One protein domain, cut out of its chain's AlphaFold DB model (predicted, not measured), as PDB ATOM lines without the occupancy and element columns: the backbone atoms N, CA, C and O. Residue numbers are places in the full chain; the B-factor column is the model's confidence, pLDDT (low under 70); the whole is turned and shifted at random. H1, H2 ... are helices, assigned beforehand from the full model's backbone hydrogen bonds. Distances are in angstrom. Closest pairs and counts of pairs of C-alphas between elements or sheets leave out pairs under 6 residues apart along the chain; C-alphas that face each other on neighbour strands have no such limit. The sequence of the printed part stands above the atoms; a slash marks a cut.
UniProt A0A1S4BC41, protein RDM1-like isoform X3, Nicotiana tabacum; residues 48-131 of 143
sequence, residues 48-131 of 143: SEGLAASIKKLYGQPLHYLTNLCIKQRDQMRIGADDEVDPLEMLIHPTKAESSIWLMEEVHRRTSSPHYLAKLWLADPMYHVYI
ATOM      1  N   SER A  48      18.720   2.515   8.607       79.31
ATOM      2  CA  SER A  48      18.359   3.070   9.917       79.31
ATOM      3  C   SER A  48      16.842   3.077  10.160       79.31
ATOM      4  O   SER A  48      16.428   2.843  11.297       79.31
ATOM      5  N   GLU A  49      16.006   3.298   9.139       86.19
ATOM      6  CA  GLU A  49      14.544   3.145   9.215       86.19
ATOM      7  C   GLU A  49      14.148   1.704   9.567       86.19
ATOM      8  O   GLU A  49      13.343   1.508  10.484       86.19
ATOM      9  N   GLY A  50      14.788   0.699   8.958       87.81
ATOM     10  CA  GLY A  50      14.558  -0.715   9.287       87.81
ATOM     11  C   GLY A  50      14.911  -1.062  10.745       87.81
ATOM     12  O   GLY A  50      14.156  -1.750  11.451       87.81
ATOM     13  N   LEU A  51      16.022  -0.517  11.261       89.25
ATOM     14  CA  LEU A  51      16.381  -0.642  12.679       89.25
ATOM     15  C   LEU A  51      15.357   0.058  13.584       89.25
ATOM     16  O   LEU A  51      14.944  -0.495  14.606       89.25
ATOM     17  N   ALA A  52      14.910   1.257  13.216       90.62
ATOM     18  CA  ALA A  52      13.925   2.008  13.983       90.62
ATOM     19  C   ALA A  52      12.568   1.290  14.047       90.62
ATOM     20  O   ALA A  52      11.961   1.220  15.117       90.62
ATOM     21  N   ALA A  53      12.112   0.704  12.938       91.31
ATOM     22  CA  ALA A  53      10.914  -0.131  12.897       91.31
ATOM     23  C   ALA A  53      11.048  -1.353  13.822       91.31
ATOM     24  O   ALA A  53      10.132  -1.667  14.591       91.31
ATOM     25  N   SER A  54      12.222  -1.992  13.816       91.06
ATOM     26  CA  SER A  54      12.539  -3.111  14.710       91.06
ATOM     27  C   SER A  54      12.495  -2.702  16.186       91.06
ATOM     28  O   SER A  54      11.879  -3.403  16.988       91.06
ATOM     29  N   ILE A  55      13.049  -1.538  16.547       91.12
ATOM     30  CA  ILE A  55      12.990  -0.978  17.909       91.12
ATOM     31  C   ILE A  55      11.534  -0.713  18.327       91.12
ATOM     32  O   ILE A  55      11.108  -1.169  19.390       91.12
ATOM     33  N   LYS A  56      10.732  -0.044  17.487       92.12
ATOM     34  CA  LYS A  56       9.312   0.237  17.784       92.12
ATOM     35  C   LYS A  56       8.534  -1.045  18.082       92.12
ATOM     36  O   LYS A  56       7.773  -1.100  19.048       92.12
ATOM     37  N   LYS A  57       8.756  -2.091  17.279       90.94
ATOM     38  CA  LYS A  57       8.113  -3.401  17.441       90.94
ATOM     39  C   LYS A  57       8.605  -4.146  18.685       90.94
ATOM     40  O   LYS A  57       7.785  -4.708  19.404       90.94
ATOM     41  N   LEU A  58       9.915  -4.154  18.932       91.19
ATOM     42  CA  LEU A  58      10.530  -4.889  20.040       91.19
ATOM     43  C   LEU A  58      10.134  -4.311  21.404       91.19
ATOM     44  O   LEU A  58       9.798  -5.062  22.316       91.19
ATOM     45  N   TYR A  59      10.147  -2.983  21.532       91.00
ATOM     46  CA  TYR A  59       9.876  -2.299  22.799       91.00
ATOM     47  C   TYR A  59       8.416  -1.853  22.954       91.00
ATOM     48  O   TYR A  59       8.005  -1.469  24.050       91.00
ATOM     49  N   GLY A  60       7.619  -1.901  21.882       90.25
ATOM     50  CA  GLY A  60       6.212  -1.493  21.897       90.25
ATOM     51  C   GLY A  60       6.025  -0.004  22.196       90.25
ATOM     52  O   GLY A  60       5.050   0.380  22.846       90.25
ATOM     53  N   GLN A  61       6.983   0.829  21.784       91.69
ATOM     54  CA  GLN A  61       6.983   2.266  22.040       91.69
ATOM     55  C   GLN A  61       7.108   3.047  20.728       91.69
ATOM     56  O   GLN A  61       7.945   2.694  19.897       91.69
ATOM     57  N   PRO A  62       6.304   4.111  20.535       94.50
ATOM     58  CA  PRO A  62       6.501   5.028  19.419       94.50
ATOM     59  C   PRO A  62       7.798   5.818  19.615       94.50
ATOM     60  O   PRO A  62       8.156   6.102  20.758       94.50
ATOM     61  N   LEU A  63       8.453   6.228  18.533       95.00
ATOM     62  CA  LEU A  63       9.553   7.194  18.559       95.00
ATOM     63  C   LEU A  63       9.026   8.621  18.363       95.00
ATOM     64  O   LEU A  63       7.946   8.850  17.814       95.00
ATOM     65  N   HIS A  64       9.782   9.602  18.845       96.31
ATOM     66  CA  HIS A  64       9.431  11.008  18.715       96.31
ATOM     67  C   HIS A  64       9.532  11.480  17.252       96.31
ATOM     68  O   HIS A  64      10.401  11.033  16.504       96.31
ATOM     69  N   TYR A  65       8.700  12.457  16.867       96.19
ATOM     70  CA  TYR A  65       8.679  13.056  15.521       96.19
ATOM     71  C   TYR A  65      10.081  13.432  15.011       96.19
ATOM     72  O   TYR A  65      10.482  13.023  13.925       96.19
ATOM     73  N   LEU A  66      10.850  14.173  15.819       96.25
ATOM     74  CA  LEU A  66      12.208  14.592  15.447       96.25
ATOM     75  C   LEU A  66      13.164  13.410  15.271       96.25
ATOM     76  O   LEU A  66      14.046  13.467  14.425       96.25
ATOM     77  N   THR A  67      12.984  12.334  16.034       96.25
ATOM     78  CA  THR A  67      13.818  11.136  15.916       96.25
ATOM     79  C   THR A  67      13.530  10.422  14.602       96.25
ATOM     80  O   THR A  67      14.462  10.141  13.856       96.25
ATOM     81  N   ASN A  68      12.251  10.216  14.267       95.06
ATOM     82  CA  ASN A  68      11.845   9.658  12.974       95.06
ATOM     83  C   ASN A  68      12.357  10.515  11.804       95.06
ATOM     84  O   ASN A  68      12.859   9.983  10.817       95.06
ATOM     85  N   LEU A  69      12.295  11.844  11.936       93.94
ATOM     86  CA  LEU A  69      12.821  12.761  10.929       93.94
ATOM     87  C   LEU A  69      14.349  12.642  10.773       93.94
ATOM     88  O   LEU A  69      14.835  12.555   9.648       93.94
ATOM     89  N   CYS A  70      15.105  12.602  11.874       93.12
ATOM     90  CA  CYS A  70      16.563  12.447  11.841       93.12
ATOM     91  C   CYS A  70      17.003  11.100  11.256       93.12
ATOM     92  O   CYS A  70      17.990  11.054  10.527       93.12
ATOM     93  N   ILE A  71      16.285  10.013  11.555       91.94
ATOM     94  CA  ILE A  71      16.555   8.684  10.991       91.94
ATOM     95  C   ILE A  71      16.401   8.720   9.469       91.94
ATOM     96  O   ILE A  71      17.331   8.346   8.758       91.94
ATOM     97  N   LYS A  72      15.300   9.288   8.963       90.00
ATOM     98  CA  LYS A  72      15.103   9.423   7.517       90.00
ATOM     99  C   LYS A  72      16.171  10.289   6.858       90.00
ATOM    100  O   LYS A  72      16.700   9.926   5.814       90.00
ATOM    101  N   GLN A  73      16.510  11.428   7.461       89.56
ATOM    102  CA  GLN A  73      17.581  12.291   6.949       89.56
ATOM    103  C   GLN A  73      18.920  11.552   6.892       89.56
ATOM    104  O   GLN A  73      19.669  11.705   5.931       89.56
ATOM    105  N   ARG A  74      19.221  10.736   7.907       86.25
ATOM    106  CA  ARG A  74      20.442   9.932   7.953       86.25
ATOM    107  C   ARG A  74      20.526   8.960   6.791       86.25
ATOM    108  O   ARG A  74      21.582   8.856   6.177       86.25
ATOM    109  N   ASP A  75      19.438   8.274   6.497       85.69
ATOM    110  CA  ASP A  75      19.445   7.315   5.408       85.69
ATOM    111  C   ASP A  75      19.393   8.013   4.035       85.69
ATOM    112  O   ASP A  75      20.054   7.564   3.102       85.69
ATOM    113  N   GLN A  76      18.739   9.177   3.918       85.94
ATOM    114  CA  GLN A  76      18.807  10.018   2.715       85.94
ATOM    115  C   GLN A  76      20.229  10.497   2.399       85.94
ATOM    116  O   GLN A  76      20.590  10.582   1.231       85.94
ATOM    117  N   MET A  77      21.047  10.793   3.415       83.12
ATOM    118  CA  MET A  77      22.445  11.202   3.217       83.12
ATOM    119  C   MET A  77      23.334  10.092   2.642       83.12
ATOM    120  O   MET A  77      24.423  10.397   2.167       83.12
ATOM    121  N   ARG A  78      22.900   8.826   2.690       78.56
ATOM    122  CA  ARG A  78      23.639   7.701   2.099       78.56
ATOM    123  C   ARG A  78      23.361   7.514   0.609       78.56
ATOM    124  O   ARG A  78      24.123   6.825  -0.059       78.56
ATOM    125  N   ILE A  79      22.288   8.108   0.090       79.00
ATOM    126  CA  ILE A  79      21.934   8.009  -1.327       79.00
ATOM    127  C   ILE A  79      22.970   8.802  -2.136       79.00
ATOM    128  O   ILE A  79      23.104  10.013  -1.948       79.00
ATOM    129  N   GLY A  80      23.695   8.132  -3.034       76.56
ATOM    130  CA  GLY A  80      24.754   8.728  -3.846       76.56
ATOM    131  C   GLY A  80      26.099   8.917  -3.136       76.56
ATOM    132  O   GLY A  80      26.945   9.648  -3.654       76.56
ATOM    133  N   ALA A  81      26.300   8.311  -1.962       78.00
ATOM    134  CA  ALA A  81      27.594   8.291  -1.282       78.00
ATOM    135  C   ALA A  81      28.459   7.110  -1.763       78.00
ATOM    136  O   ALA A  81      27.937   6.090  -2.210       78.00
ATOM    137  N   ASP A  82      29.787   7.217  -1.640       72.94
ATOM    138  CA  ASP A  82      30.709   6.140  -2.045       72.94
ATOM    139  C   ASP A  82      30.447   4.820  -1.284       72.94
ATOM    140  O   ASP A  82      30.756   3.741  -1.783       72.94
ATOM    141  N   ASP A  83      29.844   4.907  -0.092       67.75
ATOM    142  CA  ASP A  83      29.461   3.801   0.791       67.75
ATOM    143  C   ASP A  83      27.970   3.412   0.684       67.75
ATOM    144  O   ASP A  83      27.441   2.713   1.553       67.75
ATOM    145  N   GLU A  84      27.266   3.835  -0.375       66.69
ATOM    146  CA  GLU A  84      25.840   3.537  -0.587       66.69
ATOM    147  C   GLU A  84      25.553   2.025  -0.547       66.69
ATOM    148  O   GLU A  84      24.578   1.591   0.073       66.69
ATOM    149  N   VAL A  85      26.447   1.227  -1.143       65.06
ATOM    150  CA  VAL A  85      26.325  -0.236  -1.284       65.06
ATOM    151  C   VAL A  85      26.751  -0.987  -0.016       65.06
ATOM    152  O   VAL A  85      26.385  -2.150   0.161       65.06
ATOM    153  N   ASP A  86      27.491  -0.342   0.890       67.38
ATOM    154  CA  ASP A  86      27.991  -0.988   2.102       67.38
ATOM    155  C   ASP A  86      26.870  -1.115   3.139       67.38
ATOM    156  O   ASP A  86      26.364  -0.097   3.619       67.38
ATOM    157  N   PRO A  87      26.482  -2.328   3.570       64.81
ATOM    158  CA  PRO A  87      25.457  -2.492   4.594       64.81
ATOM    159  C   PRO A  87      25.792  -1.678   5.852       64.81
ATOM    160  O   PRO A  87      26.913  -1.745   6.361       64.81
ATOM    161  N   LEU A  88      24.827  -0.938   6.415       63.59
ATOM    162  CA  LEU A  88      25.060  -0.140   7.633       63.59
ATOM    163  C   LEU A  88      25.570  -1.006   8.798       63.59
ATOM    164  O   LEU A  88      26.321  -0.513   9.635       63.59
ATOM    165  N   GLU A  89      25.205  -2.294   8.830       58.84
ATOM    166  CA  GLU A  89      25.695  -3.270   9.812       58.84
ATOM    167  C   GLU A  89      27.215  -3.494   9.739       58.84
ATOM    168  O   GLU A  89      27.836  -3.816  10.752       58.84
ATOM    169  N   MET A  90      27.826  -3.285   8.566       64.31
ATOM    170  CA  MET A  90      29.281  -3.311   8.394       64.31
ATOM    171  C   MET A  90      29.938  -2.007   8.859       64.31
ATOM    172  O   MET A  90      31.057  -2.035   9.367       64.31
ATOM    173  N   LEU A  91      29.240  -0.873   8.736       71.06
ATOM    174  CA  LEU A  91      29.753   0.436   9.140       71.06
ATOM    175  C   LEU A  91      29.625   0.667  10.656       71.06
ATOM    176  O   LEU A  91      30.498   1.267  11.288       71.06
ATOM    177  N   ILE A  92      28.526   0.209  11.263       73.31
ATOM    178  CA  ILE A  92      28.200   0.434  12.672       73.31
ATOM    179  C   ILE A  92      27.579  -0.825  13.267       73.31
ATOM    180  O   ILE A  92      26.526  -1.290  12.846       73.31
ATOM    181  N   HIS A  93      28.190  -1.314  14.347       80.56
ATOM    182  CA  HIS A  93      27.653  -2.437  15.109       80.56
ATOM    183  C   HIS A  93      26.205  -2.159  15.583       80.56
ATOM    184  O   HIS A  93      25.984  -1.111  16.206       80.56
ATOM    185  N   PRO A  94      25.248  -3.094  15.419       81.12
ATOM    186  CA  PRO A  94      23.826  -2.880  15.722       81.12
ATOM    187  C   PRO A  94      23.553  -2.305  17.117       81.12
ATOM    188  O   PRO A  94      22.833  -1.323  17.258       81.12
ATOM    189  N   THR A  95      24.223  -2.819  18.155       85.19
ATOM    190  CA  THR A  95      24.095  -2.297  19.533       85.19
ATOM    191  C   THR A  95      24.482  -0.821  19.658       85.19
ATOM    192  O   THR A  95      23.877  -0.082  20.434       85.19
ATOM    193  N   LYS A  96      25.491  -0.359  18.905       87.31
ATOM    194  CA  LYS A  96      25.884   1.058  18.905       87.31
ATOM    195  C   LYS A  96      24.853   1.908  18.169       87.31
ATOM    196  O   LYS A  96      24.544   3.002  18.633       87.31
ATOM    197  N   ALA A  97      24.311   1.405  17.060       86.44
ATOM    198  CA  ALA A  97      23.250   2.075  16.319       86.44
ATOM    199  C   ALA A  97      21.985   2.225  17.181       86.44
ATOM    200  O   ALA A  97      21.498   3.340  17.354       86.44
ATOM    201  N   GLU A  98      21.540   1.149  17.831       90.38
ATOM    202  CA  GLU A  98      20.413   1.167  18.767       90.38
ATOM    203  C   GLU A  98      20.647   2.150  19.923       90.38
ATOM    204  O   GLU A  98      19.811   3.015  20.187       90.38
ATOM    205  N   SER A  99      21.815   2.083  20.572       90.31
ATOM    206  CA  SER A  99      22.163   3.008  21.660       90.31
ATOM    207  C   SER A  99      22.129   4.471  21.206       90.31
ATOM    208  O   SER A  99      21.691   5.345  21.955       90.31
ATOM    209  N   SER A 100      22.569   4.748  19.973       91.19
ATOM    210  CA  SER A 100      22.536   6.098  19.404       91.19
ATOM    211  C   SER A 100      21.110   6.608  19.178       91.19
ATOM    212  O   SER A 100      20.834   7.772  19.471       91.19
ATOM    213  N   ILE A 101      20.196   5.735  18.735       92.75
ATOM    214  CA  ILE A 101      18.776   6.068  18.563       92.75
ATOM    215  C   ILE A 101      18.158   6.399  19.922       92.75
ATOM    216  O   ILE A 101      17.522   7.440  20.055       92.75
ATOM    217  N   TRP A 102      18.403   5.584  20.951       95.69
ATOM    218  CA  TRP A 102      17.865   5.838  22.290       95.69
ATOM    219  C   TRP A 102      18.386   7.126  22.923       95.69
ATOM    220  O   TRP A 102      17.619   7.860  23.545       95.69
ATOM    221  N   LEU A 103      19.672   7.437  22.743       95.06
ATOM    222  CA  LEU A 103      20.241   8.687  23.246       95.06
ATOM    223  C   LEU A 103      19.584   9.906  22.583       95.06
ATOM    224  O   LEU A 103      19.243  10.874  23.262       95.06
ATOM    225  N   MET A 104      19.385   9.848  21.266       94.94
ATOM    226  CA  MET A 104      18.713  10.901  20.505       94.94
ATOM    227  C   MET A 104      17.242  11.041  20.911       94.94
ATOM    228  O   MET A 104      16.762  12.150  21.150       94.94
ATOM    229  N   GLU A 105      16.547   9.915  21.045       96.69
ATOM    230  CA  GLU A 105      15.150   9.850  21.462       96.69
ATOM    231  C   GLU A 105      14.936  10.491  22.838       96.69
ATOM    232  O   GLU A 105      14.008  11.284  23.017       96.69
ATOM    233  N   GLU A 106      15.821  10.220  23.799       97.50
ATOM    234  CA  GLU A 106      15.743  10.802  25.139       97.50
ATOM    235  C   GLU A 106      15.885  12.330  25.107       97.50
ATOM    236  O   GLU A 106      15.124  13.052  25.761       97.50
ATOM    237  N   VAL A 107      16.828  12.843  24.309       96.88
ATOM    238  CA  VAL A 107      17.016  14.289  24.128       96.88
ATOM    239  C   VAL A 107      15.765  14.910  23.518       96.88
ATOM    240  O   VAL A 107      15.244  15.891  24.058       96.88
ATOM    241  N   HIS A 108      15.240  14.333  22.439       96.56
ATOM    242  CA  HIS A 108      14.047  14.850  21.780       96.56
ATOM    243  C   HIS A 108      12.823  14.840  22.700       96.56
ATOM    244  O   HIS A 108      12.100  15.836  22.741       96.56
ATOM    245  N   ARG A 109      12.621  13.795  23.510       95.38
ATOM    246  CA  ARG A 109      11.511  13.745  24.477       95.38
ATOM    247  C   ARG A 109      11.603  14.802  25.570       95.38
ATOM    248  O   ARG A 109      10.571  15.291  26.019       95.38
ATOM    249  N   ARG A 110      12.813  15.139  26.021       96.12
ATOM    250  CA  ARG A 110      13.007  16.071  27.144       96.12
ATOM    251  C   ARG A 110      13.112  17.533  26.740       96.12
ATOM    252  O   ARG A 110      12.819  18.397  27.559       96.12
ATOM    253  N   THR A 111      13.586  17.816  25.529       95.81
ATOM    254  CA  THR A 111      14.033  19.172  25.162       95.81
ATOM    255  C   THR A 111      13.225  19.813  24.035       95.81
ATOM    256  O   THR A 111      13.300  21.031  23.857       95.81
ATOM    257  N   SER A 112      12.412  19.045  23.301       95.00
ATOM    258  CA  SER A 112      11.617  19.586  22.192       95.00
ATOM    259  C   SER A 112      10.524  20.523  22.694       95.00
ATOM    260  O   SER A 112       9.602  20.109  23.398       95.00
ATOM    261  N   SER A 113      10.587  21.794  22.292       96.56
ATOM    262  CA  SER A 113       9.516  22.742  22.607       96.56
ATOM    263  C   SER A 113       8.319  22.559  21.658       96.56
ATOM    264  O   SER A 113       8.519  22.440  20.444       96.56
ATOM    265  N   PRO A 114       7.068  22.617  22.152       95.69
ATOM    266  CA  PRO A 114       5.884  22.521  21.295       95.69
ATOM    267  C   PRO A 114       5.831  23.607  20.212       95.69
ATOM    268  O   PRO A 114       5.419  23.347  19.086       95.69
ATOM    269  N   HIS A 115       6.303  24.818  20.531       97.31
ATOM    270  CA  HIS A 115       6.377  25.931  19.577       97.31
ATOM    271  C   HIS A 115       7.315  25.634  18.404       97.31
ATOM    272  O   HIS A 115       7.015  25.969  17.261       97.31
ATOM    273  N   TYR A 116       8.453  24.994  18.678       95.44
ATOM    274  CA  TYR A 116       9.385  24.576  17.636       95.44
ATOM    275  C   TYR A 116       8.770  23.500  16.734       95.44
ATOM    276  O   TYR A 116       8.822  23.637  15.515       95.44
ATOM    277  N   LEU A 117       8.113  22.493  17.317       96.12
ATOM    278  CA  LEU A 117       7.426  21.447  16.552       96.12
ATOM    279  C   LEU A 117       6.315  22.019  15.666       96.12
ATOM    280  O   LEU A 117       6.254  21.697  14.485       96.12
ATOM    281  N   ALA A 118       5.496  22.932  16.195       96.44
ATOM    282  CA  ALA A 118       4.441  23.582  15.421       96.44
ATOM    283  C   ALA A 118       4.995  24.351  14.211       96.44
ATOM    284  O   ALA A 118       4.413  24.296  13.131       96.44
ATOM    285  N   LYS A 119       6.140  25.034  14.356       96.69
ATOM    286  CA  LYS A 119       6.805  25.701  13.225       96.69
ATOM    287  C   LYS A 119       7.259  24.716  12.150       96.69
ATOM    288  O   LYS A 119       7.099  25.018  10.973       96.69
ATOM    289  N   LEU A 120       7.809  23.567  12.545       95.44
ATOM    290  CA  LEU A 120       8.207  22.523  11.598       95.44
ATOM    291  C   LEU A 120       6.989  21.946  10.870       95.44
ATOM    292  O   LEU A 120       7.002  21.838   9.650       95.44
ATOM    293  N   TRP A 121       5.909  21.657  11.596       96.25
ATOM    294  CA  TRP A 121       4.680  21.109  11.016       96.25
ATOM    295  C   TRP A 121       3.955  22.091  10.092       96.25
ATOM    296  O   TRP A 121       3.329  21.676   9.126       96.25
ATOM    297  N   LEU A 122       4.057  23.398  10.348       96.31
ATOM    298  CA  LEU A 122       3.549  24.421   9.428       96.31
ATOM    299  C   LEU A 122       4.357  24.491   8.125       96.31
ATOM    300  O   LEU A 122       3.803  24.872   7.097       96.31
ATOM    301  N   ALA A 123       5.651  24.162   8.169       95.69
ATOM    302  CA  ALA A 123       6.527  24.185   7.000       95.69
ATOM    303  C   ALA A 123       6.413  22.917   6.136       95.69
ATOM    304  O   ALA A 123       6.670  22.985   4.936       95.69
ATOM    305  N   ASP A 124       6.026  21.785   6.726       94.06
ATOM    306  CA  ASP A 124       5.911  20.494   6.043       94.06
ATOM    307  C   ASP A 124       4.480  19.935   6.139       94.06
ATOM    308  O   ASP A 124       4.121  19.369   7.172       94.06
ATOM    309  N   PRO A 125       3.665  20.005   5.067       92.19
ATOM    310  CA  PRO A 125       2.320  19.422   5.040       92.19
ATOM    311  C   PRO A 125       2.273  17.907   5.306       92.19
ATOM    312  O   PRO A 125       1.221  17.375   5.667       92.19
ATOM    313  N   MET A 126       3.393  17.200   5.130       93.88
ATOM    314  CA  MET A 126       3.501  15.748   5.263       93.88
ATOM    315  C   MET A 126       4.100  15.300   6.603       93.88
ATOM    316  O   MET A 126       4.410  14.123   6.790       93.88
ATOM    317  N   TYR A 127       4.185  16.213   7.578       94.31
ATOM    318  CA  TYR A 127       4.783  15.962   8.894       94.31
ATOM    319  C   TYR A 127       4.205  14.741   9.633       94.31
ATOM    320  O   TYR A 127       4.892  14.109  10.436       94.31
ATOM    321  N   HIS A 128       2.941  14.406   9.374       94.25
ATOM    322  CA  HIS A 128       2.231  13.306  10.021       94.25
ATOM    323  C   HIS A 128       2.808  11.926   9.678       94.25
ATOM    324  O   HIS A 128       2.648  11.008  10.476       94.25
ATOM    325  N   VAL A 129       3.532  11.778   8.560       93.44
ATOM    326  CA  VAL A 129       4.227  10.526   8.196       93.44
ATOM    327  C   VAL A 129       5.303  10.148   9.222       93.44
ATOM    328  O   VAL A 129       5.635   8.979   9.378       93.44
ATOM    329  N   TYR A 130       5.814  11.126   9.970       94.00
ATOM    330  CA  TYR A 130       6.832  10.927  11.003       94.00
ATOM    331  C   TYR A 130       6.248  10.780  12.414       94.00
ATOM    332  O   TYR A 130       7.002  10.687  13.386       94.00
ATOM    333  N   ILE A 131       4.921  10.805  12.559       94.50
ATOM    334  CA  ILE A 131       4.242  10.641  13.844       94.50
ATOM    335  C   ILE A 131       3.761   9.198  13.949       94.50
ATOM    336  O   ILE A 131       2.841   8.781  13.248       94.50
TER     337      ILE A 131
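AT A GLANCE: This is residues 48 to 131 of the 143 residues of the protein "protein RDM1-like isoform X3" of Nicotiana tabacum (UniProt A0A1S4BC41). Three helices make a loose core in which H2 lies in the middle, with the long H4 crossing it on one side and the first part of H1 on another; their centres make a triangle. H3 and the long link before it lie at one end of the longest axis, and H5 lies at the other, with the short H6 folding back to H2. The printed part has 84 residues, with six named helices in the order H1 to H6 and no named strand, and its class is all helix. It is only just compact, close to loose, with a radius of gyration of the C-alphas of 13.9 A, and it spans 39 by 30 by 20 A.

HOW THE PARTS SIT: H1, residues 48 to 59, and H2, residues 65 to 76, form a helical hairpin. They touch, with residues 48 to 52 of H1 alone, and the closest C-alphas are those of Ser 48 and Ile 71, 6.0 A apart. They run opposite ways at a steep tilt of 37 degrees, only just more than shallow. H2 is the hub, touching three helices. H3, residues 88 to 91, is close to H1 but not clearly touching it, with the C-alphas of Ser 48 and Leu 88 closest at 7.8 A. H4, residues 94 to 111, and H3 meet only through their link. H4 touches H2 with residues 101 to 108 alone, opposite ways at a steep tilt of 40 degrees; the closest C-alphas are those of Thr 67 and Glu 105, 5.8 A apart. H1 and H4 only just touch, with 3 pairs of C-alphas within 8 A, the closest being Leu 51 and Glu 98 at 7.5 A, and stand about perpendicular at 77 degrees. H5, residues 114 to 123, touches no helix, and it is only just apart from H2, closest 8.4 A. H6, residues 127 to 130, touches H2, with the C-alphas of Tyr 65 and Tyr 130 closest at 5.3 A. In H1, H2, H4 and H5 every O i to N i+4 pair is within hydrogen-bond range; H3 and H6 are too short for such a pair.

IN THESE COORDINATES: H1 begins at C-alpha 48 (18.359, 3.070, 9.917) and is 16.3 A long. H2 is 16.6 A long. H4, the longest helix, runs 25.9 A to C-alpha 111 (14.033, 19.172, 25.162). H5 is 14.4 A long. H6 ends at C-alpha 130 (6.832, 10.927, 11.003).

THE WHOLE: The two C-alphas farthest apart are those of Val 85 and His 115, 39.0 A. The printed part has no cut. The link from H2 to H3, 11 residues, is long; the other links are tight. Residues 56 to 61, of which 56 to 59 belong to H1, and residues 121 to 126, of which 121 to 123 belong to H5, stand free. The mean pLDDT of the printed part is 88.3, and residues 83 to 90 are under 70.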